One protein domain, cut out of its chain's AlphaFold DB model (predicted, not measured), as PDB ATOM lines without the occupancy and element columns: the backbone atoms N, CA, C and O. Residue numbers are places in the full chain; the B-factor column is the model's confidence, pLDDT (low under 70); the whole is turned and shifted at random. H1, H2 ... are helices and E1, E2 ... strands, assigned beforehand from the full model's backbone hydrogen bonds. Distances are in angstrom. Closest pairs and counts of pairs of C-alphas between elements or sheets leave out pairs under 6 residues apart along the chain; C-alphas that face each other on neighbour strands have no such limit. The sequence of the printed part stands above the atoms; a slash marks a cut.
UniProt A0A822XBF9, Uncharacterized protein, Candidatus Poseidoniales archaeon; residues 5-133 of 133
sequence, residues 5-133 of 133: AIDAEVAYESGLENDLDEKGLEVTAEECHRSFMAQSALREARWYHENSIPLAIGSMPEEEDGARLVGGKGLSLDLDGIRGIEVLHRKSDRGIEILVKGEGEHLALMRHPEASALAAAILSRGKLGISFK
ATOM      1  N   ALA A   5      12.236 -33.465  17.613       74.50
ATOM      2  CA  ALA A   5      13.510 -33.792  16.998       74.50
ATOM      3  C   ALA A   5      13.353 -35.001  16.079       74.50
ATOM      4  O   ALA A   5      12.681 -35.973  16.429       74.50
ATOM      5  N   ILE A   6      13.977 -34.927  14.908       70.00
ATOM      6  CA  ILE A   6      14.231 -36.092  14.072       70.00
ATOM      7  C   ILE A   6      15.718 -36.389  14.136       70.00
ATOM      8  O   ILE A   6      16.545 -35.504  13.904       70.00
ATOM      9  N   ASP A   7      16.038 -37.650  14.411       63.62
ATOM     10  CA  ASP A   7      17.383 -38.168  14.223       63.62
ATOM     11  C   ASP A   7      17.702 -38.093  12.728       63.62
ATOM     12  O   ASP A   7      17.194 -38.869  11.915       63.62
ATOM     13  N   ALA A   8      18.499 -37.094  12.347       58.28
ATOM     14  CA  ALA A   8      19.044 -37.017  11.006       58.28
ATOM     15  C   ALA A   8      20.035 -38.170  10.862       58.28
ATOM     16  O   ALA A   8      21.112 -38.156  11.461       58.28
ATOM     17  N   GLU A   9      19.658 -39.189  10.094       57.97
ATOM     18  CA  GLU A   9      20.521 -40.345   9.931       57.97
ATOM     19  C   GLU A   9      21.801 -39.940   9.217       57.97
ATOM     20  O   GLU A   9      21.800 -39.520   8.054       57.97
ATOM     21  N   VAL A  10      22.906 -40.078   9.940       50.16
ATOM     22  CA  VAL A  10      24.239 -39.978   9.374       50.16
ATOM     23  C   VAL A  10      24.550 -41.342   8.777       50.16
ATOM     24  O   VAL A  10      24.701 -42.323   9.504       50.16
ATOM     25  N   ALA A  11      24.644 -41.425   7.452       48.62
ATOM     26  CA  ALA A  11      25.077 -42.647   6.783       48.62
ATOM     27  C   ALA A  11      26.579 -42.874   7.046       48.62
ATOM     28  O   ALA A  11      27.424 -42.500   6.235       48.62
ATOM     29  N   TYR A  12      26.916 -43.437   8.206       39.62
ATOM     30  CA  TYR A  12      28.270 -43.874   8.537       39.62
ATOM     31  C   TYR A  12      28.401 -45.373   8.239       39.62
ATOM     32  O   TYR A  12      27.671 -46.193   8.792       39.62
ATOM     33  N   GLU A  13      29.332 -45.741   7.358       46.50
ATOM     34  CA  GLU A  13      29.792 -47.125   7.229       46.50
ATOM     35  C   GLU A  13      30.722 -47.431   8.409       46.50
ATOM     36  O   GLU A  13      31.874 -47.003   8.417       46.50
ATOM     37  N   SER A  14      30.259 -48.169   9.418       37.81
ATOM     38  CA  SER A  14      31.176 -48.853  10.339       37.81
ATOM     39  C   SER A  14      30.482 -50.000  11.065       37.81
ATOM     40  O   SER A  14      29.540 -49.779  11.823       37.81
ATOM     41  N   GLY A  15      30.968 -51.220  10.818       51.09
ATOM     42  CA  GLY A  15      30.569 -52.430  11.530       51.09
ATOM     43  C   GLY A  15      31.062 -52.445  12.974       51.09
ATOM     44  O   GLY A  15      32.079 -51.828  13.284       51.09
ATOM     45  N   LEU A  16      30.341 -53.162  13.836       39.44
ATOM     46  CA  LEU A  16      30.735 -53.469  15.209       39.44
ATOM     47  C   LEU A  16      30.073 -54.780  15.657       39.44
ATOM     48  O   LEU A  16      28.919 -55.049  15.327       39.44
ATOM     49  N   GLU A  17      30.873 -55.597  16.339       42.66
ATOM     50  CA  GLU A  17      30.613 -56.973  16.772       42.66
ATOM     51  C   GLU A  17      29.464 -57.086  17.794       42.66
ATOM     52  O   GLU A  17      29.227 -56.179  18.593       42.66
ATOM     53  N   ASN A  18      28.746 -58.216  17.743       46.69
ATOM     54  CA  ASN A  18      27.527 -58.513  18.507       46.69
ATOM     55  C   ASN A  18      27.831 -59.113  19.891       46.69
ATOM     56  O   ASN A  18      28.436 -60.176  19.975       46.69
ATOM     57  N   ASP A  19      27.282 -58.499  20.943       47.53
ATOM     58  CA  ASP A  19      27.223 -59.014  22.328       47.53
ATOM     59  C   ASP A  19      25.761 -59.346  22.738       47.53
ATOM     60  O   ASP A  19      25.353 -59.253  23.895       47.53
ATOM     61  N   LEU A  20      24.905 -59.640  21.746       46.72
ATOM     62  CA  LEU A  20      23.450 -59.824  21.899       46.72
ATOM     63  C   LEU A  20      23.030 -61.294  22.098       46.72
ATOM     64  O   LEU A  20      21.936 -61.543  22.619       46.72
ATOM     65  N   ASP A  21      23.908 -62.246  21.768       44.94
ATOM     66  CA  ASP A  21      23.663 -63.696  21.867       44.94
ATOM     67  C   ASP A  21      23.339 -64.142  23.301       44.94
ATOM     68  O   ASP A  21      22.525 -65.043  23.516       44.94
ATOM     69  N   GLU A  22      23.903 -63.477  24.314       48.66
ATOM     70  CA  GLU A  22      23.743 -63.881  25.716       48.66
ATOM     71  C   GLU A  22      22.318 -63.683  26.272       48.66
ATOM     72  O   GLU A  22      22.001 -64.192  27.350       48.66
ATOM     73  N   LYS A  23      21.432 -62.967  25.559       49.50
ATOM     74  CA  LYS A  23      20.081 -62.625  26.054       49.50
ATOM     75  C   LYS A  23      18.916 -63.279  25.311       49.50
ATOM     76  O   LYS A  23      17.773 -63.037  25.694       49.50
ATOM     77  N   GLY A  24      19.165 -64.116  24.299       47.75
ATOM     78  CA  GLY A  24      18.111 -64.884  23.614       47.75
ATOM     79  C   GLY A  24      17.047 -64.030  22.906       47.75
ATOM     80  O   GLY A  24      15.904 -64.462  22.758       47.75
ATOM     81  N   LEU A  25      17.407 -62.807  22.503       53.75
ATOM     82  CA  LEU A  25      16.551 -61.837  21.820       53.75
ATOM     83  C   LEU A  25      17.107 -61.587  20.410       53.75
ATOM     84  O   LEU A  25      17.738 -60.563  20.177       53.75
ATOM     85  N   GLU A  26      16.910 -62.500  19.461       53.19
ATOM     86  CA  GLU A  26      17.392 -62.291  18.087       53.19
ATOM     87  C   GLU A  26      16.247 -61.921  17.134       53.19
ATOM     88  O   GLU A  26      15.609 -62.773  16.524       53.19
ATOM     89  N   VAL A  27      16.013 -60.618  16.967       56.41
ATOM     90  CA  VAL A  27      15.988 -60.074  15.603       56.41
ATOM     91  C   VAL A  27      17.398 -59.549  15.417       56.41
ATOM     92  O   VAL A  27      17.827 -58.683  16.183       56.41
ATOM     93  N   THR A  28      18.154 -60.126  14.485       63.03
ATOM     94  CA  THR A  28      19.557 -59.734  14.309       63.03
ATOM     95  C   THR A  28      19.625 -58.222  14.072       63.03
ATOM     96  O   THR A  28      18.772 -57.656  13.383       63.03
ATOM     97  N   ALA A  29      20.626 -57.531  14.629       57.38
ATOM     98  CA  ALA A  29      20.854 -56.118  14.299       57.38
ATOM     99  C   ALA A  29      20.924 -55.924  12.773       57.38
ATOM    100  O   ALA A  29      20.467 -54.916  12.244       57.38
ATOM    101  N   GLU A  30      21.397 -56.951  12.064       53.50
ATOM    102  CA  GLU A  30      21.374 -57.045  10.615       53.50
ATOM    103  C   GLU A  30      19.957 -57.102  10.016       53.50
ATOM    104  O   GLU A  30      19.692 -56.394   9.052       53.50
ATOM    105  N   GLU A  31      19.014 -57.878  10.553       60.44
ATOM    106  CA  GLU A  31      17.613 -57.881  10.099       60.44
ATOM    107  C   GLU A  31      16.884 -56.584  10.419       60.44
ATOM    108  O   GLU A  31      16.135 -56.090   9.571       60.44
ATOM    109  N   CYS A  32      17.119 -56.006  11.599       64.06
ATOM    110  CA  CYS A  32      16.618 -54.676  11.933       64.06
ATOM    111  C   CYS A  32      17.171 -53.643  10.948       64.06
ATOM    112  O   CYS A  32      16.405 -52.874  10.370       64.06
ATOM    113  N   HIS A  33      18.477 -53.687  10.677       60.03
ATOM    114  CA  HIS A  33      19.133 -52.813   9.714       60.03
ATOM    115  C   HIS A  33      18.605 -53.031   8.293       60.03
ATOM    116  O   HIS A  33      18.219 -52.071   7.638       60.03
ATOM    117  N   ARG A  34      18.493 -54.272   7.806       59.97
ATOM    118  CA  ARG A  34      17.938 -54.576   6.476       59.97
ATOM    119  C   ARG A  34      16.485 -54.118   6.356       59.97
ATOM    120  O   ARG A  34      16.124 -53.542   5.334       59.97
ATOM    121  N   SER A  35      15.665 -54.340   7.384       62.78
ATOM    122  CA  SER A  35      14.255 -53.926   7.399       62.78
ATOM    123  C   SER A  35      14.114 -52.408   7.419       62.78
ATOM    124  O   SER A  35      13.278 -51.850   6.708       62.78
ATOM    125  N   PHE A  36      14.969 -51.736   8.186       62.28
ATOM    126  CA  PHE A  36      15.074 -50.288   8.206       62.28
ATOM    127  C   PHE A  36      15.512 -49.736   6.834       62.28
ATOM    128  O   PHE A  36      14.853 -48.876   6.254       62.28
ATOM    129  N   MET A  37      16.549 -50.327   6.239       60.00
ATOM    130  CA  MET A  37      17.086 -49.946   4.929       60.00
ATOM    131  C   MET A  37      16.114 -50.218   3.771       60.00
ATOM    132  O   MET A  37      16.177 -49.568   2.724       60.00
ATOM    133  N   ALA A  38      15.199 -51.170   3.951       65.81
ATOM    134  CA  ALA A  38      14.159 -51.510   2.989       65.81
ATOM    135  C   ALA A  38      12.955 -50.553   3.019       65.81
ATOM    136  O   ALA A  38      12.089 -50.654   2.143       65.81
ATOM    137  N   GLN A  39      12.884 -49.621   3.979       69.00
ATOM    138  CA  GLN A  39      11.787 -48.660   4.050       69.00
ATOM    139  C   GLN A  39      11.733 -47.801   2.781       69.00
ATOM    140  O   GLN A  39      12.710 -47.167   2.377       69.00
ATOM    141  N   SER A  40      10.560 -47.755   2.145       63.19
ATOM    142  CA  SER A  40      10.338 -46.982   0.917       63.19
ATOM    143  C   SER A  40      10.643 -45.496   1.110       63.19
ATOM    144  O   SER A  40      11.250 -44.885   0.234       63.19
ATOM    145  N   ALA A  41      10.306 -44.951   2.282       61.47
ATOM    146  CA  ALA A  41      10.600 -43.571   2.654       61.47
ATOM    147  C   ALA A  41      12.111 -43.287   2.698       61.47
ATOM    148  O   ALA A  41      12.547 -42.250   2.202       61.47
ATOM    149  N   LEU A  42      12.919 -44.222   3.218       63.41
ATOM    150  CA  LEU A  42      14.376 -44.089   3.238       63.41
ATOM    151  C   LEU A  42      14.963 -44.157   1.822       63.41
ATOM    152  O   LEU A  42      15.835 -43.365   1.475       63.41
ATOM    153  N   ARG A  43      14.472 -45.072   0.973       68.31
ATOM    154  CA  ARG A  43      14.932 -45.184  -0.426       68.31
ATOM    155  C   ARG A  43      14.597 -43.938  -1.242       68.31
ATOM    156  O   ARG A  43      15.436 -43.475  -2.007       68.31
ATOM    157  N   GLU A  44      13.399 -43.392  -1.069       65.25
ATOM    158  CA  GLU A  44      12.976 -42.155  -1.728       65.25
ATOM    159  C   GLU A  44      13.790 -40.951  -1.227       65.25
ATOM    160  O   GLU A  44      14.299 -40.174  -2.033       65.25
ATOM    161  N   ALA A  45      14.017 -40.846   0.085       66.69
ATOM    162  CA  ALA A  45      14.865 -39.807   0.665       66.69
ATOM    163  C   ALA A  45      16.322 -39.891   0.175       66.69
ATOM    164  O   ALA A  45      16.916 -38.867  -0.161       66.69
ATOM    165  N   ARG A  46      16.882 -41.104   0.051       68.81
ATOM    166  CA  ARG A  46      18.203 -41.326  -0.565       68.81
ATOM    167  C   ARG A  46      18.233 -40.916  -2.028       68.81
ATOM    168  O   ARG A  46      19.170 -40.247  -2.447       68.81
ATOM    169  N   TRP A  47      17.200 -41.261  -2.793       72.88
ATOM    170  CA  TRP A  47      17.117 -40.860  -4.194       72.88
ATOM    171  C   TRP A  47      17.111 -39.336  -4.341       72.88
ATOM    172  O   TRP A  47      17.873 -38.805  -5.152       72.88
ATOM    173  N   TYR A  48      16.317 -38.634  -3.520       67.50
ATOM    174  CA  TYR A  48      16.334 -37.174  -3.475       67.50
ATOM    175  C   TYR A  48      17.716 -36.652  -3.084       67.50
ATOM    176  O   TYR A  48      18.235 -35.787  -3.781       67.50
ATOM    177  N   HIS A  49      18.354 -37.199  -2.047       69.00
ATOM    178  CA  HIS A  49      19.709 -36.808  -1.651       69.00
ATOM    179  C   HIS A  49      20.731 -36.929  -2.798       69.00
ATOM    180  O   HIS A  49      21.524 -36.015  -3.021       69.00
ATOM    181  N   GLU A  50      20.702 -38.039  -3.536       71.38
ATOM    182  CA  GLU A  50      21.682 -38.339  -4.584       71.38
ATOM    183  C   GLU A  50      21.437 -37.576  -5.893       71.38
ATOM    184  O   GLU A  50      22.396 -37.211  -6.572       71.38
ATOM    185  N   ASN A  51      20.171 -37.341  -6.264       72.44
ATOM    186  CA  ASN A  51      19.809 -36.895  -7.616       72.44
ATOM    187  C   ASN A  51      19.243 -35.473  -7.683       72.44
ATOM    188  O   ASN A  51      19.094 -34.933  -8.781       72.44
ATOM    189  N   SER A  52      18.901 -34.853  -6.551       66.94
ATOM    190  CA  SER A  52      18.409 -33.474  -6.569       66.94
ATOM    191  C   SER A  52      19.553 -32.467  -6.671       66.94
ATOM    192  O   SER A  52      20.642 -32.651  -6.121       66.94
ATOM    193  N   ILE A  53      19.295 -31.378  -7.395       75.50
ATOM    194  CA  ILE A  53      20.195 -30.227  -7.444       75.50
ATOM    195  C   ILE A  53      20.117 -29.544  -6.069       75.50
ATOM    196  O   ILE A  53      19.022 -29.115  -5.696       75.50
ATOM    197  N   PRO A  54      21.225 -29.449  -5.308       71.06
ATOM    198  CA  PRO A  54      21.210 -28.824  -3.992       71.06
ATOM    199  C   PRO A  54      20.803 -27.356  -4.088       71.06
ATOM    200  O   PRO A  54      21.270 -26.628  -4.968       71.06
ATOM    201  N   LEU A  55      19.951 -26.921  -3.167       74.94
ATOM    202  CA  LEU A  55      19.577 -25.526  -3.008       74.94
ATOM    203  C   LEU A  55      20.443 -24.900  -1.915       74.94
ATOM    204  O   LEU A  55      20.580 -25.441  -0.816       74.94
ATOM    205  N   ALA A  56      21.012 -23.734  -2.213       76.38
ATOM    206  CA  ALA A  56      21.573 -22.882  -1.178       76.38
ATOM    207  C   ALA A  56      20.420 -22.341  -0.328       76.38
ATOM    208  O   ALA A  56      19.429 -21.873  -0.884       76.38
ATOM    209  N   ILE A  57      20.561 -22.350   1.001       72.50
ATOM    210  CA  ILE A  57      19.509 -21.861   1.908       72.50
ATOM    211  C   ILE A  57      19.016 -20.480   1.454       72.50
ATOM    212  O   ILE A  57      17.821 -20.303   1.262       72.50
ATOM    213  N   GLY A  58      19.933 -19.548   1.168       69.56
ATOM    214  CA  GLY A  58      19.631 -18.165   0.781       69.56
ATOM    215  C   GLY A  58      18.878 -17.950  -0.538       69.56
ATOM    216  O   GLY A  58      18.457 -16.826  -0.793       69.56
ATOM    217  N   SER A  59      18.706 -18.967  -1.390       73.00
ATOM    218  CA  SER A  59      18.054 -18.799  -2.702       73.00
ATOM    219  C   SER A  59      16.539 -19.018  -2.684       73.00
ATOM    220  O   SER A  59      15.876 -18.821  -3.703       73.00
ATOM    221  N   MET A  60      15.979 -19.435  -1.548       78.56
ATOM    222  CA  MET A  60      14.570 -19.803  -1.437       78.56
ATOM    223  C   MET A  60      13.712 -18.593  -1.039       78.56
ATOM    224  O   MET A  60      14.168 -17.789  -0.224       78.56
ATOM    225  N   PRO A  61      12.473 -18.473  -1.550       77.50
ATOM    226  CA  PRO A  61      11.572 -17.386  -1.182       77.50
ATOM    227  C   PRO A  61      11.239 -17.426   0.315       77.50
ATOM    228  O   PRO A  61      10.894 -18.482   0.848       77.50
ATOM    229  N   GLU A  62      11.342 -16.271   0.970       82.25
ATOM    230  CA  GLU A  62      11.063 -16.079   2.396       82.25
ATOM    231  C   GLU A  62       9.703 -15.404   2.605       82.25
ATOM    232  O   GLU A  62       9.321 -14.491   1.868       82.25
ATOM    233  N   GLU A  63       8.978 -15.856   3.622       84.31
ATOM    234  CA  GLU A  63       7.785 -15.203   4.154       84.31
ATOM    235  C   GLU A  63       8.162 -14.102   5.163       84.31
ATOM    236  O   GLU A  63       9.308 -13.992   5.594       84.31
ATOM    237  N   GLU A  64       7.190 -13.278   5.575       80.50
ATOM    238  CA  GLU A  64       7.416 -12.145   6.497       80.50
ATOM    239  C   GLU A  64       7.996 -12.554   7.865       80.50
ATOM    240  O   GLU A  64       8.616 -11.739   8.544       80.50
ATOM    241  N   ASP A  65       7.804 -13.811   8.272       81.25
ATOM    242  CA  ASP A  65       8.364 -14.386   9.500       81.25
ATOM    243  C   ASP A  65       9.751 -15.029   9.302       81.25
ATOM    244  O   ASP A  65      10.285 -15.640  10.230       81.25
ATOM    245  N   GLY A  66      10.339 -14.898   8.108       81.88
ATOM    246  CA  GLY A  66      11.628 -15.484   7.735       81.88
ATOM    247  C   GLY A  66      11.563 -16.976   7.393       81.88
ATOM    248  O   GLY A  66      12.605 -17.590   7.151       81.88
ATOM    249  N   ALA A  67      10.369 -17.586   7.373       85.94
ATOM    250  CA  ALA A  67      10.213 -18.969   6.942       85.94
ATOM    251  C   ALA A  67      10.355 -19.080   5.419       85.94
ATOM    252  O   ALA A  67       9.725 -18.347   4.661       85.94
ATOM    253  N   ARG A  68      11.160 -20.035   4.955       88.81
ATOM    254  CA  ARG A  68      11.321 -20.339   3.532       88.81
ATOM    255  C   ARG A  68      10.216 -21.277   3.066       88.81
ATOM    256  O   ARG A  68      10.048 -22.361   3.633       88.81
ATOM    257  N   LEU A  69       9.489 -20.898   2.020       88.50
ATOM    258  CA  LEU A  69       8.427 -21.746   1.482       88.50
ATOM    259  C   LEU A  69       9.034 -22.891   0.662       88.50
ATOM    260  O   LEU A  69       9.842 -22.667  -0.242       88.50
ATOM    261  N   VAL A  70       8.622 -24.119   0.968       87.50
ATOM    262  CA  VAL A  70       9.060 -25.328   0.263       87.50
ATOM    263  C   VAL A  70       7.870 -26.072  -0.315       87.50
ATOM    264  O   VAL A  70       6.790 -26.096   0.270       87.50
ATOM    265  N   GLY A  71       8.078 -26.675  -1.482       83.38
ATOM    266  CA  GLY A  71       7.081 -27.487  -2.169       83.38
ATOM    267  C   GLY A  71       7.684 -28.775  -2.720       83.38
ATOM    268  O   GLY A  71       8.902 -28.966  -2.712       83.38
ATOM    269  N   GLY A  72       6.823 -29.637  -3.255       84.25
ATOM    270  CA  GLY A  72       7.221 -30.929  -3.808       84.25
ATOM    271  C   GLY A  72       7.412 -32.010  -2.742       84.25
ATOM    272  O   GLY A  72       7.108 -31.843  -1.572       84.25
ATOM    273  N   LYS A  73       7.899 -33.179  -3.155       83.31
ATOM    274  CA  LYS A  73       8.029 -34.345  -2.263       83.31
ATOM    275  C   LYS A  73       9.325 -34.374  -1.452       83.31
ATOM    276  O   LYS A  73       9.463 -35.178  -0.535       83.31
ATOM    277  N   GLY A  74      10.279 -33.514  -1.786       84.62
ATOM    278  CA  GLY A  74      11.544 -33.423  -1.080       84.62
ATOM    279  C   GLY A  74      12.426 -32.302  -1.607       84.62
ATOM    280  O   GLY A  74      12.193 -31.765  -2.691       84.62
ATOM    281  N   LEU A  75      13.436 -31.956  -0.818       85.88
ATOM    282  CA  LEU A  75      14.428 -30.928  -1.111       85.88
ATOM    283  C   LEU A  75      15.806 -31.358  -0.603       85.88
ATOM    284  O   LEU A  75      15.917 -32.216   0.274       85.88
ATOM    285  N   SER A  76      16.855 -30.745  -1.141       85.81
ATOM    286  CA  SER A  76      18.236 -30.957  -0.711       85.81
ATOM    287  C   SER A  76      18.885 -29.613  -0.422       85.81
ATOM    288  O   SER A  76      18.828 -28.714  -1.261       85.81
ATOM    289  N   LEU A  77      19.462 -29.474   0.769       86.81
ATOM    290  CA  LEU A  77      20.164 -28.278   1.223       86.81
ATOM    291  C   LEU A  77      21.663 -28.526   1.250       86.81
ATOM    292  O   LEU A  77      22.115 -29.573   1.721       86.81
ATOM    293  N   ASP A  78      22.416 -27.532   0.797       86.81
ATOM    294  CA  ASP A  78      23.860 -27.494   0.990       86.81
ATOM    295  C   ASP A  78      24.193 -26.886   2.362       86.81
ATOM    296  O   ASP A  78      23.832 -25.743   2.652       86.81
ATOM    297  N   LEU A  79      24.835 -27.685   3.211       84.56
ATOM    298  CA  LEU A  79      25.275 -27.359   4.568       84.56
ATOM    299  C   LEU A  79      26.788 -27.597   4.721       84.56
ATOM    300  O   LEU A  79      27.260 -27.858   5.832       84.56
ATOM    301  N   ASP A  80      27.550 -27.579   3.621       82.69
ATOM    302  CA  ASP A  80      28.975 -27.888   3.671       82.69
ATOM    303  C   ASP A  80      29.725 -26.967   4.652       82.69
ATOM    304  O   ASP A  80      29.486 -25.761   4.740       82.69
ATOM    305  N   GLY A  81      30.611 -27.567   5.446       79.69
ATOM    306  CA  GLY A  81      31.335 -26.880   6.519       79.69
ATOM    307  C   GLY A  81      30.560 -26.641   7.823       79.69
ATOM    308  O   GLY A  81      31.190 -26.259   8.810       79.69
ATOM    309  N   ILE A  82      29.251 -26.912   7.886       81.50
ATOM    310  CA  ILE A  82      28.438 -26.730   9.099       81.50
ATOM    311  C   ILE A  82      28.372 -28.040   9.902       81.50
ATOM    312  O   ILE A  82      28.145 -29.119   9.351       81.50
ATOM    313  N   ARG A  83      28.571 -27.966  11.225       79.38
ATOM    314  CA  ARG A  83      28.561 -29.130  12.130       79.38
ATOM    315  C   ARG A  83      27.383 -29.093  13.101       79.38
ATOM    316  O   ARG A  83      26.684 -28.094  13.228       79.38
ATOM    317  N   GLY A  84      27.160 -30.216  13.788       81.81
ATOM    318  CA  GLY A  84      26.115 -30.324  14.812       81.81
ATOM    319  C   GLY A  84      24.724 -30.021  14.261       81.81
ATOM    320  O   GLY A  84      23.981 -29.264  14.881       81.81
ATOM    321  N   ILE A  85      24.416 -30.544  13.070       85.69
ATOM    322  CA  ILE A  85      23.137 -30.300  12.410       85.69
ATOM    323  C   ILE A  85      22.019 -30.993  13.185       85.69
ATOM    324  O   ILE A  85      22.052 -32.206  13.376       85.69
ATOM    325  N   GLU A  86      21.018 -30.217  13.582       87.25
ATOM    326  CA  GLU A  86      19.795 -30.701  14.215       87.25
ATOM    327  C   GLU A  86      18.602 -30.318  13.336       87.25
ATOM    328  O   GLU A  86      18.485 -29.173  12.887       87.25
ATOM    329  N   VAL A  87      17.713 -31.281  13.085       88.12
ATOM    330  CA  VAL A  87      16.488 -31.069  12.310       88.12
ATOM    331  C   VAL A  87      15.293 -31.285  13.224       88.12
ATOM    332  O   VAL A  87      15.048 -32.380  13.727       88.12
ATOM    333  N   LEU A  88      14.536 -30.216  13.429       88.31
ATOM    334  CA  LEU A  88      13.318 -30.209  14.221       88.31
ATOM    335  C   LEU A  88      12.125 -30.006  13.297       88.31
ATOM    336  O   LEU A  88      12.208 -29.261  12.322       88.31
ATOM    337  N   HIS A  89      10.989 -30.604  13.629       90.12
ATOM    338  CA  HIS A  89       9.753 -30.354  12.902       90.12
ATOM    339  C   HIS A  89       8.568 -30.150  13.836       90.12
ATOM    340  O   HIS A  89       8.543 -30.624  14.973       90.12
ATOM    341  N   ARG A  90       7.555 -29.443  13.346       89.06
ATOM    342  CA  ARG A  90       6.253 -29.352  14.002       89.06
ATOM    343  C   ARG A  90       5.147 -29.210  12.972       89.06
ATOM    344  O   ARG A  90       5.369 -28.752  11.855       89.06
ATOM    345  N   LYS A  91       3.935 -29.571  13.375       88.75
ATOM    346  CA  LYS A  91       2.727 -29.261  12.613       88.75
ATOM    347  C   LYS A  91       2.166 -27.920  13.084       88.75
ATOM    348  O   LYS A  91       2.069 -27.691  14.288       88.75
ATOM    349  N   SER A  92       1.802 -27.053  12.149       85.94
ATOM    350  CA  SER A  92       1.103 -25.795  12.404       85.94
ATOM    351  C   SER A  92      -0.173 -25.709  11.560       85.94
ATOM    352  O   SER A  92      -0.496 -26.601  10.773       85.94
ATOM    353  N   ASP A  93      -0.933 -24.638  11.760       85.50
ATOM    354  CA  ASP A  93      -2.073 -24.254  10.924       85.50
ATOM    355  C   ASP A  93      -1.665 -23.928   9.477       85.50
ATOM    356  O   ASP A  93      -2.501 -23.977   8.577       85.50
ATOM    357  N   ARG A  94      -0.375 -23.658   9.245       83.44
ATOM    358  CA  ARG A  94       0.207 -23.360   7.931       83.44
ATOM    359  C   ARG A  94       0.945 -24.547   7.294       83.44
ATOM    360  O   ARG A  94       1.713 -24.340   6.359       83.44
ATOM    361  N   GLY A  95       0.743 -25.766   7.799       86.69
ATOM    362  CA  GLY A  95       1.349 -26.995   7.272       86.69
ATOM    363  C   GLY A  95       2.427 -27.585   8.184       86.69
ATOM    364  O   GLY A  95       2.295 -27.575   9.410       86.69
ATOM    365  N   ILE A  96       3.483 -28.149   7.594       90.19
ATOM    366  CA  ILE A  96       4.640 -28.668   8.335       90.19
ATOM    367  C   ILE A  96       5.743 -27.621   8.341       90.19
ATOM    368  O   ILE A  96       6.155 -27.129   7.294       90.19
ATOM    369  N   GLU A  97       6.245 -27.313   9.529       91.75
ATOM    370  CA  GLU A  97       7.387 -26.431   9.720       91.75
ATOM    371  C   GLU A  97       8.609 -27.253  10.102       91.75
ATOM    372  O   GLU A  97       8.519 -28.167  10.925       91.75
ATOM    373  N   ILE A  98       9.745 -26.915   9.502       91.69
ATOM    374  CA  ILE A  98      11.029 -27.575   9.706       91.69
ATOM    375  C   ILE A  98      12.036 -26.515  10.121       91.69
ATOM    376  O   ILE A  98      12.223 -25.524   9.421       91.69
ATOM    377  N   LEU A  99      12.690 -26.728  11.253       90.69
ATOM    378  CA  LEU A  99      13.761 -25.883  11.748       90.69
ATOM    379  C   LEU A  99      15.070 -26.662  11.658       90.69
ATOM    380  O   LEU A  99      15.214 -27.717  12.272       90.69
ATOM    381  N   VAL A 100      16.015 -26.128  10.893       89.94
ATOM    382  CA  VAL A 100      17.375 -26.650  10.776       89.94
ATOM    383  C   VAL A 100      18.289 -25.761  11.605       89.94
ATOM    384  O   VAL A 100      18.307 -24.537  11.439       89.94
ATOM    385  N   LYS A 101      19.044 -26.385  12.503       89.69
ATOM    386  CA  LYS A 101      20.042 -25.734  13.350       89.69
ATOM    387  C   LYS A 101      21.424 -26.311  13.083       89.69
ATOM    388  O   LYS A 101      21.527 -27.460  12.665       89.69
ATOM    389  N   GLY A 102      22.464 -25.531  13.354       85.00
ATOM    390  CA  GLY A 102      23.856 -25.980  13.341       85.00
ATOM    391  C   GLY A 102      24.614 -25.310  14.470       85.00
ATOM    392  O   GLY A 102      24.455 -24.115  14.686       85.00
ATOM    393  N   GLU A 103      25.369 -26.096  15.234       84.19
ATOM    394  CA  GLU A 103      26.151 -25.629  16.393       84.19
ATOM    395  C   GLU A 103      25.355 -24.756  17.396       84.19
ATOM    396  O   GLU A 103      25.910 -23.915  18.095       84.19
ATOM    397  N   GLY A 104      24.036 -24.973  17.493       73.69
ATOM    398  CA  GLY A 104      23.135 -24.207  18.363       73.69
ATOM    399  C   GLY A 104      22.536 -22.940  17.738       73.69
ATOM    400  O   GLY A 104      21.648 -22.339  18.345       73.69
ATOM    401  N   GLU A 105      22.945 -22.563  16.526       82.44
ATOM    402  CA  GLU A 105      22.375 -21.442  15.776       82.44
ATOM    403  C   GLU A 105      21.209 -21.876  14.878       82.44
ATOM    404  O   GLU A 105      21.148 -23.004  14.385       82.44
ATOM    405  N   HIS A 106      20.260 -20.963  14.657       83.94
ATOM    406  CA  HIS A 106      19.164 -21.162  13.710       83.94
ATOM    407  C   HIS A 106      19.667 -20.909  12.286       83.94
ATOM    408  O   HIS A 106      19.954 -19.769  11.932       83.94
ATOM    409  N   LEU A 107      19.733 -21.959  11.463       85.75
ATOM    410  CA  LEU A 107      20.199 -21.851  10.078       85.75
ATOM    411  C   LEU A 107      19.052 -21.559   9.115       85.75
ATOM    412  O   LEU A 107      19.171 -20.714   8.231       85.75
ATOM    413  N   ALA A 108      17.945 -22.287   9.264       88.19
ATOM    414  CA  ALA A 108      16.797 -22.144   8.381       88.19
ATOM    415  C   ALA A 108      15.501 -22.573   9.066       88.19
ATOM    416  O   ALA A 108      15.430 -23.642   9.670       88.19
ATOM    417  N   LEU A 109      14.457 -21.766   8.890       90.38
ATOM    418  CA  LEU A 109      13.074 -22.170   9.096       90.38
ATOM    419  C   LEU A 109      12.451 -22.396   7.719       90.38
ATOM    420  O   LEU A 109      12.540 -21.530   6.855       90.38
ATOM    421  N   MET A 110      11.834 -23.549   7.506       91.75
ATOM    422  CA  MET A 110      11.137 -23.900   6.272       91.75
ATOM    423  C   MET A 110       9.693 -24.271   6.573       91.75
ATOM    424  O   MET A 110       9.393 -24.801   7.645       91.75
ATOM    425  N   ARG A 111       8.807 -24.034   5.608       92.12
ATOM    426  CA  ARG A 111       7.383 -24.338   5.726       92.12
ATOM    427  C   ARG A 111       6.867 -25.010   4.462       92.12
ATOM    428  O   ARG A 111       6.998 -24.468   3.367       92.12
ATOM    429  N   HIS A 112       6.259 -26.179   4.640       91.75
ATOM    430  CA  HIS A 112       5.582 -26.914   3.584       91.75
ATOM    431  C   HIS A 112       4.061 -26.881   3.814       91.75
ATOM    432  O   HIS A 112       3.563 -27.622   4.670       91.75
ATOM    433  N   PRO A 113       3.295 -26.074   3.057       88.31
ATOM    434  CA  PRO A 113       1.869 -25.863   3.318       88.31
ATOM    435  C   PRO A 113       1.005 -27.088   3.004       88.31
ATOM    436  O   PRO A 113       0.007 -27.333   3.676       88.31
ATOM    437  N   GLU A 114       1.400 -27.877   2.003       87.56
ATOM    438  CA  GLU A 114       0.602 -29.009   1.511       87.56
ATOM    439  C   GLU A 114       1.003 -30.369   2.104       87.56
ATOM    440  O   GLU A 114       0.291 -31.352   1.917       87.56
ATOM    441  N   ALA A 115       2.132 -30.448   2.815       86.06
ATOM    442  CA  ALA A 115       2.642 -31.717   3.319       86.06
ATOM    443  C   ALA A 115       1.881 -32.122   4.579       86.06
ATOM    444  O   ALA A 115       1.603 -31.312   5.466       86.06
ATOM    445  N   SER A 116       1.589 -33.412   4.684       82.38
ATOM    446  CA  SER A 116       0.909 -33.999   5.834       82.38
ATOM    447  C   SER A 116       1.865 -34.285   6.996       82.38
ATOM    448  O   SER A 116       1.459 -34.187   8.160       82.38
ATOM    449  N   ALA A 117       3.120 -34.631   6.684       82.50
ATOM    450  CA  ALA A 117       4.180 -34.930   7.641       82.50
ATOM    451  C   ALA A 117       5.578 -34.817   7.009       82.50
ATOM    452  O   ALA A 117       5.746 -34.940   5.794       82.50
ATOM    453  N   LEU A 118       6.589 -34.660   7.865       82.88
ATOM    454  CA  LEU A 118       7.985 -34.904   7.511       82.88
ATOM    455  C   LEU A 118       8.201 -36.422   7.401       82.88
ATOM    456  O   LEU A 118       7.827 -37.162   8.310       82.88
ATOM    457  N   ALA A 119       8.734 -36.890   6.274       83.12
ATOM    458  CA  ALA A 119       8.921 -38.314   6.009       83.12
ATOM    459  C   ALA A 119      10.291 -38.806   6.484       83.12
ATOM    460  O   ALA A 119      10.361 -39.831   7.160       83.12
ATOM    461  N   ALA A 120      11.356 -38.088   6.125       81.25
ATOM    462  CA  ALA A 120      12.724 -38.382   6.536       81.25
ATOM    463  C   ALA A 120      13.628 -37.147   6.395       81.25
ATOM    464  O   ALA A 120      13.339 -36.231   5.618       81.25
ATOM    465  N   ALA A 121      14.745 -37.165   7.120       84.12
ATOM    466  CA  ALA A 121      15.853 -36.229   6.981       84.12
ATOM    467  C   ALA A 121      17.172 -37.021   6.987       84.12
ATOM    468  O   ALA A 121      17.417 -37.794   7.909       84.12
ATOM    469  N   ILE A 122      18.000 -36.863   5.951       83.88
ATOM    470  CA  ILE A 122      19.257 -37.607   5.773       83.88
ATOM    471  C   ILE A 122      20.398 -36.616   5.585       83.88
ATOM    472  O   ILE A 122      20.368 -35.807   4.653       83.88
ATOM    473  N   LEU A 123      21.426 -36.717   6.426       82.12
ATOM    474  CA  LEU A 123      22.637 -35.912   6.314       82.12
ATOM    475  C   LEU A 123      23.776 -36.765   5.747       82.12
ATOM    476  O   LEU A 123      24.174 -37.772   6.330       82.12
ATOM    477  N   SER A 124      24.335 -36.351   4.613       79.25
ATOM    478  CA  SER A 124      25.484 -37.029   4.008       79.25
ATOM    479  C   SER A 124      26.352 -36.037   3.238       79.25
ATOM    480  O   SER A 124      25.853 -35.212   2.479       79.25
ATOM    481  N   ARG A 125      27.674 -36.099   3.451       79.19
ATOM    482  CA  ARG A 125      28.682 -35.275   2.748       79.19
ATOM    483  C   ARG A 125      28.340 -33.774   2.703       79.19
ATOM    484  O   ARG A 125      28.407 -33.165   1.641       79.19
ATOM    485  N   GLY A 126      27.915 -33.207   3.834       77.81
ATOM    486  CA  GLY A 126      27.552 -31.787   3.929       77.81
ATOM    487  C   GLY A 126      26.204 -31.426   3.300       77.81
ATOM    488  O   GLY A 126      25.847 -30.261   3.288       77.81
ATOM    489  N   LYS A 127      25.420 -32.393   2.806       85.38
ATOM    490  CA  LYS A 127      24.087 -32.145   2.243       85.38
ATOM    491  C   LYS A 127      23.000 -32.753   3.108       85.38
ATOM    492  O   LYS A 127      23.094 -33.922   3.494       85.38
ATOM    493  N   LEU A 128      21.942 -31.985   3.342       85.88
ATOM    494  CA  LEU A 128      20.745 -32.437   4.039       85.88
ATOM    495  C   LEU A 128      19.620 -32.674   3.033       85.88
ATOM    496  O   LEU A 128      19.083 -31.730   2.459       85.88
ATOM    497  N   GLY A 129      19.259 -33.939   2.832       86.81
ATOM    498  CA  GLY A 129      18.063 -34.327   2.089       86.81
ATOM    499  C   GLY A 129      16.859 -34.392   3.023       86.81
ATOM    500  O   GLY A 129      16.926 -35.044   4.060       86.81
ATOM    501  N   ILE A 130      15.760 -33.741   2.652       87.50
ATOM    502  CA  ILE A 130      14.502 -33.734   3.402       87.50
ATOM    503  C   ILE A 130      13.385 -34.228   2.488       87.50
ATOM    504  O   ILE A 130      13.278 -33.767   1.353       87.50
ATOM    505  N   SER A 131      12.541 -35.138   2.970       85.81
ATOM    506  CA  SER A 131      11.376 -35.637   2.231       85.81
ATOM    507  C   SER A 131      10.073 -35.450   3.005       85.81
ATOM    508  O   SER A 131      10.046 -35.474   4.237       85.81
ATOM    509  N   PHE A 132       8.977 -35.273   2.272       84.75
ATOM    510  CA  PHE A 132       7.648 -34.956   2.795       84.75
ATOM    511  C   PHE A 132       6.614 -35.993   2.337       84.75
ATOM    512  O   PHE A 132       6.760 -36.589   1.269       84.75
ATOM    513  N   LYS A 133       5.574 -36.207   3.154       80.56
ATOM    514  CA  LYS A 133       4.407 -37.044   2.822       80.56
ATOM    515  C   LYS A 133       3.221 -36.220   2.356       80.56
ATOM    516  O   LYS A 133       2.839 -35.292   3.112       80.56
TER     517      LYS A 133
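Overview. This is residues 5 to 133 of the 133 residues of an uncharacterized protein of Candidatus Poseidoniales archaeon (UniProt A0A822XBF9). This is a small sandwich of two three-stranded sheets, E1 E6 E5 and E2 E3 E4, loosely face to face, with H2 covering the first sheet on the face away from the second. Residues 21 to 27 and residues 30 to 40, of which 30 to 37 belong to H1, stick out from this body along the longest axis. The printed part has 129 residues with two named helices and six named strands, in the order H1 H2 E1 E2 E3 E4 E5 E6; both sheets are antiparallel. The class is mixed, helices and strands, with under half of the residues in named elements. The whole is only just compact, close to loose, with a radius of gyration of the C-alphas of 16.7 A, and elongated, spanning 57 by 31 by 28 A.

Arrangement. Residues 5 to 6 pair antiparallel with residues 87 to 88 of E2, residues 86 to 92. H1, residues 29 to 37, is close to but not clearly touching H2, residues 40 to 51; their closest C-alphas, of Met 37 and Arg 43, are 7.5 A apart. In both helices every O i to N i+4 pair is within hydrogen-bond range. In two layers, helix on one face of a sheet, H2 is on the sheet of E1, residues 74 to 78, E6, residues 127 to 132, and E5, residues 118 to 124. Its height over the sheet is 7.8 A, and it lies over E6 and E5, slantwise to the strands, at 46 degrees to E5 on the local plane. The closest C-alphas of H2 and E6, of His 49 and Gly 129, are 4.8 A apart. E6 is the inner strand: N 75 and O 130 are 2.8 A apart towards E1, and N 122 and O 129 2.8 A apart towards E5, its hairpin partner. E2, E3, residues 95 to 102, and E4, residues 105 to 112, form a meander, each strand the antiparallel neighbour of the one before, with N 88 and O 99 at 2.8 A and N 98 and O 110 at 2.8 A. In the sandwich, two sheets face to face, the facing parts are 10.4 A centre to centre and the strands stand at 19 degrees.

Along the chain. H1 begins at C-alpha 29 (20.854, -56.118, 14.299) and is 11.8 A long; H2 is 16.3 A. E1 measures 13.8 A, E2 19.4 A, E3 23.3 A, E4 21.5 A, E5 18.0 A and E6 16.7 A, ending at C-alpha 132 (7.648, -34.956, 2.795).

Size, cuts and confidence. The C-alphas of Glu 22 and Glu 64, the two farthest apart, are 57.6 A apart. The printed part has no cut. The link from H2 to E1, 22 residues, is long. Mean pLDDT of the printed part is 74.4; residues 7 to 46, 48 to 49, 52 and 58 are under 70.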